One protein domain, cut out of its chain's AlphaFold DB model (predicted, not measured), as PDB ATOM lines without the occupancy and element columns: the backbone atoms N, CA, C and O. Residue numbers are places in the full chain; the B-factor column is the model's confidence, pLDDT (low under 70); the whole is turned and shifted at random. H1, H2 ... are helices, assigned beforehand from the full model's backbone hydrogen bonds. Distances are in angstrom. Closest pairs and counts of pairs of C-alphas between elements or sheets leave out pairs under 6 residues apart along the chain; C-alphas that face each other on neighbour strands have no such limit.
ATOM      1  N   PHE A  23      95.678 198.726 157.004       92.12
ATOM      2  CA  PHE A  23      96.755 198.700 157.992       92.12
ATOM      3  C   PHE A  23      96.271 198.970 159.420       92.12
ATOM      4  O   PHE A  23      96.591 198.171 160.298       92.12
ATOM      5  N   PRO A  24      95.425 199.987 159.697       94.44
ATOM      6  CA  PRO A  24      94.903 200.207 161.046       94.44
ATOM      7  C   PRO A  24      94.057 199.038 161.563       94.44
ATOM      8  O   PRO A  24      94.111 198.701 162.748       94.44
ATOM      9  N   LYS A  25      93.276 198.397 160.681       93.81
ATOM     10  CA  LYS A  25      92.445 197.239 161.045       93.81
ATOM     11  C   LYS A  25      93.311 196.013 161.310       93.81
ATOM     12  O   LYS A  25      93.099 195.339 162.316       93.81
ATOM     13  N   PHE A  26      94.304 195.776 160.454       95.00
ATOM     14  CA  PHE A  26      95.299 194.729 160.642       95.00
ATOM     15  C   PHE A  26      96.011 194.903 161.985       95.00
ATOM     16  O   PHE A  26      95.982 193.997 162.810       95.00
ATOM     17  N   ARG A  27      96.542 196.105 162.255       94.50
ATOM     18  CA  ARG A  27      97.172 196.487 163.528       94.50
ATOM     19  C   ARG A  27      96.298 196.173 164.726       94.50
ATOM     20  O   ARG A  27      96.787 195.656 165.725       94.50
ATOM     21  N   LYS A  28      95.015 196.526 164.654       95.50
ATOM     22  CA  LYS A  28      94.077 196.310 165.754       95.50
ATOM     23  C   LYS A  28      93.892 194.822 166.048       95.50
ATOM     24  O   LYS A  28      93.964 194.437 167.208       95.50
ATOM     25  N   LEU A  29      93.680 194.003 165.017       95.62
ATOM     26  CA  LEU A  29      93.540 192.550 165.169       95.62
ATOM     27  C   LEU A  29      94.842 191.913 165.657       95.62
ATOM     28  O   LEU A  29      94.827 191.104 166.578       95.62
ATOM     29  N   TRP A  30      95.971 192.329 165.080       95.38
ATOM     30  CA  TRP A  30      97.287 191.822 165.437       95.38
ATOM     31  C   TRP A  30      97.621 192.108 166.904       95.38
ATOM     32  O   TRP A  30      97.857 191.187 167.676       95.38
ATOM     33  N   ASN A  31      97.533 193.370 167.331       94.00
ATOM     34  CA  ASN A  31      97.781 193.753 168.726       94.00
ATOM     35  C   ASN A  31      96.724 193.202 169.701       94.00
ATOM     36  O   ASN A  31      96.985 193.109 170.897       94.00
ATOM     37  N   GLY A  32      95.543 192.827 169.203       94.56
ATOM     38  CA  GLY A  32      94.512 192.119 169.963       94.56
ATOM     39  C   GLY A  32      94.775 190.619 170.148       94.56
ATOM     40  O   GLY A  32      93.990 189.956 170.820       94.56
ATOM     41  N   GLY A  33      95.849 190.070 169.563       93.38
ATOM     42  CA  GLY A  33      96.174 188.639 169.596       93.38
ATOM     43  C   GLY A  33      95.435 187.802 168.545       93.38
ATOM     44  O   GLY A  33      95.634 186.592 168.451       93.38
ATOM     45  N   GLU A  34      94.611 188.425 167.701       95.38
ATOM     46  CA  GLU A  34      93.854 187.763 166.639       95.38
ATOM     47  C   GLU A  34      94.688 187.627 165.352       95.38
ATOM     48  O   GLU A  34      94.253 187.997 164.259       95.38
ATOM     49  N   HIS A  35      95.908 187.089 165.462       94.31
ATOM     50  CA  HIS A  35      96.882 187.090 164.363       94.31
ATOM     51  C   HIS A  35      96.350 186.399 163.097       94.31
ATOM     52  O   HIS A  35      96.469 186.939 162.002       94.31
ATOM     53  N   ARG A  36      95.681 185.244 163.231       93.06
ATOM     54  CA  ARG A  36      95.077 184.541 162.082       93.06
ATOM     55  C   ARG A  36      93.992 185.370 161.392       93.06
ATOM     56  O   ARG A  36      93.928 185.379 160.166       93.06
ATOM     57  N   ASN A  37      93.172 186.097 162.151       94.25
ATOM     58  CA  ASN A  37      92.145 186.969 161.577       94.25
ATOM     59  C   ASN A  37      92.777 188.160 160.852       94.25
ATOM     60  O   ASN A  37      92.309 188.524 159.778       94.25
ATOM     61  N   ALA A  38      93.865 188.721 161.391       94.31
ATOM     62  CA  ALA A  38      94.632 189.771 160.724       94.31
ATOM     63  C   ALA A  38      95.193 189.287 159.372       94.31
ATOM     64  O   ALA A  38      95.016 189.956 158.356       94.31
ATOM     65  N   ILE A  39      95.790 188.089 159.330       93.12
ATOM     66  CA  ILE A  39      96.301 187.485 158.088       93.12
ATOM     67  C   ILE A  39      95.176 187.188 157.090       93.12
ATOM     68  O   ILE A  39      95.316 187.485 155.906       93.12
ATOM     69  N   ASN A  40      94.048 186.639 157.541       93.31
ATOM     70  CA  ASN A  40      92.895 186.388 156.669       93.31
ATOM     71  C   ASN A  40      92.351 187.684 156.064       93.31
ATOM     72  O   ASN A  40      92.020 187.723 154.883       93.31
ATOM     73  N   LEU A  41      92.302 188.748 156.863       92.94
ATOM     74  CA  LEU A  41      91.896 190.074 156.427       92.94
ATOM     75  C   LEU A  41      92.850 190.631 155.350       92.94
ATOM     76  O   LEU A  41      92.382 191.091 154.312       92.94
ATOM     77  N   ALA A  42      94.168 190.529 155.551       91.38
ATOM     78  CA  ALA A  42      95.163 190.922 154.548       91.38
ATOM     79  C   ALA A  42      95.052 190.101 153.246       91.38
ATOM     80  O   ALA A  42      95.111 190.653 152.149       91.38
ATOM     81  N   ASN A  43      94.821 188.789 153.344       90.31
ATOM     82  CA  ASN A  43      94.615 187.937 152.169       90.31
ATOM     83  C   ASN A  43      93.316 188.271 151.415       90.31
ATOM     84  O   ASN A  43      93.297 188.241 150.184       90.31
ATOM     85  N   ALA A  44      92.240 188.607 152.131       92.56
ATOM     86  CA  ALA A  44      90.955 188.962 151.529       92.56
ATOM     87  C   ALA A  44      91.022 190.269 150.718       92.56
ATOM     88  O   ALA A  44      90.413 190.350 149.652       92.56
ATOM     89  N   GLU A  45      91.799 191.251 151.183       87.69
ATOM     90  CA  GLU A  45      91.981 192.545 150.504       87.69
ATOM     91  C   GLU A  45      92.917 192.477 149.288       87.69
ATOM     92  O   GLU A  45      93.036 193.459 148.560       87.69
ATOM     93  N   LYS A  46      93.557 191.325 149.028       85.50
ATOM     94  CA  LYS A  46      94.514 191.132 147.922       85.50
ATOM     95  C   LYS A  46      95.614 192.199 147.905       85.50
ATOM     96  O   LYS A  46      95.864 192.820 146.873       85.50
ATOM     97  N   LEU A  47      96.259 192.393 149.054       87.69
ATOM     98  CA  LEU A  47      97.334 193.370 149.199       87.69
ATOM     99  C   LEU A  47      98.440 193.159 148.167       87.69
ATOM    100  O   LEU A  47      98.832 192.029 147.858       87.69
ATOM    101  N   SER A  48      98.953 194.276 147.668       88.81
ATOM    102  CA  SER A  48     100.096 194.316 146.765       88.81
ATOM    103  C   SER A  48     101.370 193.875 147.490       88.81
ATOM    104  O   SER A  48     101.460 193.931 148.715       88.81
ATOM    105  N   GLU A  49     102.409 193.500 146.744       88.38
ATOM    106  CA  GLU A  49     103.699 193.097 147.330       88.38
ATOM    107  C   GLU A  49     104.318 194.190 148.221       88.38
ATOM    108  O   GLU A  49     104.852 193.901 149.293       88.38
ATOM    109  N   ALA A  50     104.181 195.461 147.828       89.00
ATOM    110  CA  ALA A  50     104.629 196.598 148.630       89.00
ATOM    111  C   ALA A  50     103.864 196.707 149.961       89.00
ATOM    112  O   ALA A  50     104.455 196.989 151.002       89.00
ATOM    113  N   GLU A  51     102.556 196.446 149.945       90.06
ATOM    114  CA  GLU A  51     101.713 196.486 151.141       90.06
ATOM    115  C   GLU A  51     102.036 195.328 152.087       90.06
ATOM    116  O   GLU A  51     102.162 195.529 153.295       90.06
ATOM    117  N   TRP A  52     102.261 194.132 151.538       90.19
ATOM    118  CA  TRP A  52     102.775 192.997 152.300       90.19
ATOM    119  C   TRP A  52     104.142 193.289 152.908       90.19
ATOM    120  O   TRP A  52     104.353 193.010 154.085       90.19
ATOM    121  N   SER A  53     105.050 193.898 152.148       89.50
ATOM    122  CA  SER A  53     106.375 194.285 152.641       89.50
ATOM    123  C   SER A  53     106.284 195.307 153.777       89.50
ATOM    124  O   SER A  53     107.006 195.191 154.765       89.50
ATOM    125  N   ALA A  54     105.354 196.264 153.689       90.12
ATOM    126  CA  ALA A  54     105.089 197.217 154.762       90.12
ATOM    127  C   ALA A  54     104.547 196.526 156.027       90.12
ATOM    128  O   ALA A  54     105.016 196.814 157.129       90.12
ATOM    129  N   LEU A  55     103.615 195.574 155.882       91.19
ATOM    130  CA  LEU A  55     103.114 194.777 157.009       91.19
ATOM    131  C   LEU A  55     104.212 193.920 157.641       91.19
ATOM    132  O   LEU A  55     104.317 193.879 158.862       91.19
ATOM    133  N   LEU A  56     105.041 193.260 156.831       90.69
ATOM    134  CA  LEU A  56     106.153 192.428 157.297       90.69
ATOM    135  C   LEU A  56     107.224 193.248 158.023       90.69
ATOM    136  O   LEU A  56     107.785 192.777 159.011       90.69
ATOM    137  N   GLY A  57     107.488 194.474 157.562       90.19
ATOM    138  CA  GLY A  57     108.403 195.400 158.228       90.19
ATOM    139  C   GLY A  57     107.895 195.870 159.593       90.19
ATOM    140  O   GLY A  57     108.690 196.058 160.510       90.19
ATOM    141  N   GLU A  58     106.579 196.032 159.747       89.44
ATOM    142  CA  GLU A  58     105.956 196.432 161.015       89.44
ATOM    143  C   GLU A  58     105.729 195.237 161.965       89.44
ATOM    144  O   GLU A  58     105.883 195.368 163.180       89.44
ATOM    145  N   PHE A  59     105.424 194.054 161.421       91.56
ATOM    146  CA  PHE A  59     105.113 192.828 162.160       91.56
ATOM    147  C   PHE A  59     105.890 191.626 161.602       91.56
ATOM    148  O   PHE A  59     105.338 190.816 160.851       91.56
ATOM    149  N   PRO A  60     107.152 191.419 162.013       87.50
ATOM    150  CA  PRO A  60     107.953 190.297 161.515       87.50
ATOM    151  C   PRO A  60     107.354 188.919 161.857       87.50
ATOM    152  O   PRO A  60     107.540 187.960 161.110       87.50
ATOM    153  N   GLY A  61     106.559 188.826 162.933       91.06
ATOM    154  CA  GLY A  61     105.860 187.597 163.331       91.06
ATOM    155  C   GLY A  61     104.780 187.125 162.345       91.06
ATOM    156  O   GLY A  61     104.287 186.006 162.469       91.06
ATOM    157  N   ILE A  62     104.416 187.936 161.341       91.94
ATOM    158  CA  ILE A  62     103.518 187.526 160.249       91.94
ATOM    159  C   ILE A  62     104.031 186.257 159.565       91.94
ATOM    160  O   ILE A  62     103.247 185.343 159.314       91.94
ATOM    161  N   VAL A  63     105.341 186.175 159.309       88.50
ATOM    162  CA  VAL A  63     105.953 185.017 158.642       88.50
ATOM    163  C   VAL A  63     105.745 183.749 159.464       88.50
ATOM    164  O   VAL A  63     105.416 182.706 158.905       88.50
ATOM    165  N   GLU A  64     105.889 183.831 160.785       89.81
ATOM    166  CA  GLU A  64     105.693 182.684 161.674       89.81
ATOM    167  C   GLU A  64     104.244 182.199 161.641       89.81
ATOM    168  O   GLU A  64     104.006 181.004 161.517       89.81
ATOM    169  N   VAL A  65     103.275 183.119 161.674       88.00
ATOM    170  CA  VAL A  65     101.841 182.786 161.654       88.00
ATOM    171  C   VAL A  65     101.404 182.178 160.319       88.00
ATOM    172  O   VAL A  65     100.545 181.302 160.315       88.00
ATOM    173  N   ILE A  66     101.982 182.620 159.198       87.06
ATOM    174  CA  ILE A  66     101.684 182.072 157.864       87.06
ATOM    175  C   ILE A  66     102.260 180.656 157.687       87.06
ATOM    176  O   ILE A  66     101.673 179.854 156.967       87.06
ATOM    177  N   ASN A  67     103.393 180.343 158.322       85.94
ATOM    178  CA  ASN A  67     104.067 179.045 158.193       85.94
ATOM    179  C   ASN A  67     103.593 177.975 159.202       85.94
ATOM    180  O   ASN A  67     104.157 176.879 159.212       85.94
ATOM    181  N   GLN A  68     102.608 178.276 160.057       77.19
ATOM    182  CA  GLN A  68     101.978 177.303 160.969       77.19
ATOM    183  C   GLN A  68     100.886 176.479 160.291       77.19
ATOM    184  O   GLN A  68     100.788 175.280 160.639       77.19
TER     185      GLN A  68
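AT A GLANCE: This is residues 23 to 68 of the 68 residues of an uncharacterized protein of Mesorhizobium sp (UniProt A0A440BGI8). Two helices side by side, H1 and H2, make a hairpin; a third helix, H3, stands across a gap from it, and the short H4 at the end of the printed part folds back to pack on H2. Together they form a loose ring of helices, with few contacts between H3 and the hairpin. The printed part has 46 residues with four named helices, in the order H1, H2, H3, H4, and no named strand, and its class is all helix. The whole is compact, with a radius of gyration of the C-alphas of 9.4 A, and rounded, with spans of 24 by 20 by 18 A.

HOW THE PARTS SIT: H1, residues 23 to 31, and H2, residues 35 to 44, form a helical hairpin. They touch, and their closest C-alphas are those of Phe 26 and Ala 38, 5.0 A apart. They run opposite ways at a shallow tilt of 24 degrees. H3, residues 49 to 58, is close to H1 but not clearly touching it; their closest C-alphas are those of Phe 23 and Leu 55, 7.5 A apart. H1 and H3 run the same way at a steep tilt of 40 degrees. H2 and H3 are only just apart, at 8.2 A between their closest C-alphas. H4, residues 62 to 66, touches H3 only at the corner by their link, and only just, with 3 pairs of C-alphas within 8 A; the closest are those of Leu 56 and Ile 62, 6.3 A apart. H4 also touches H2, where the closest C-alphas, those of Arg 36 and Val 65, are 7.0 A apart. H1 and H4 are apart. In H1, H2, H3 and H4 every O i to N i+4 pair is within hydrogen-bond range.

IN THESE COORDINATES: H1 begins at C-alpha 23, at (96.755, 198.700, 157.992), and measures 11.9 A from first to last C-alpha. H2 follows from His 35 to Ala 44 and measures 14.3 A. H3 runs from Glu 49, whose C-alpha is at (103.699, 193.097, 147.330), to Glu 58, and also measures 14.3 A. H4, from Ile 62 to Ile 66, measures 6.2 A and ends at C-alpha 66, at (101.684, 182.072, 157.864).

THE WHOLE: The two C-alphas farthest apart are those of Gly 32 and Glu 49, at 24.4 A. The first and last printed C-alphas, those of Phe 23 and Gln 68, are 22.2 A apart, and Gln 68 is the chain's last residue. The printed part has no cut. The links from H1 to H2, from H2 to H3 and from H3 to H4 are tight, with 3, 4 and 3 residues. The mean pLDDT of the printed part is 91.1, and no printed residue is under 70.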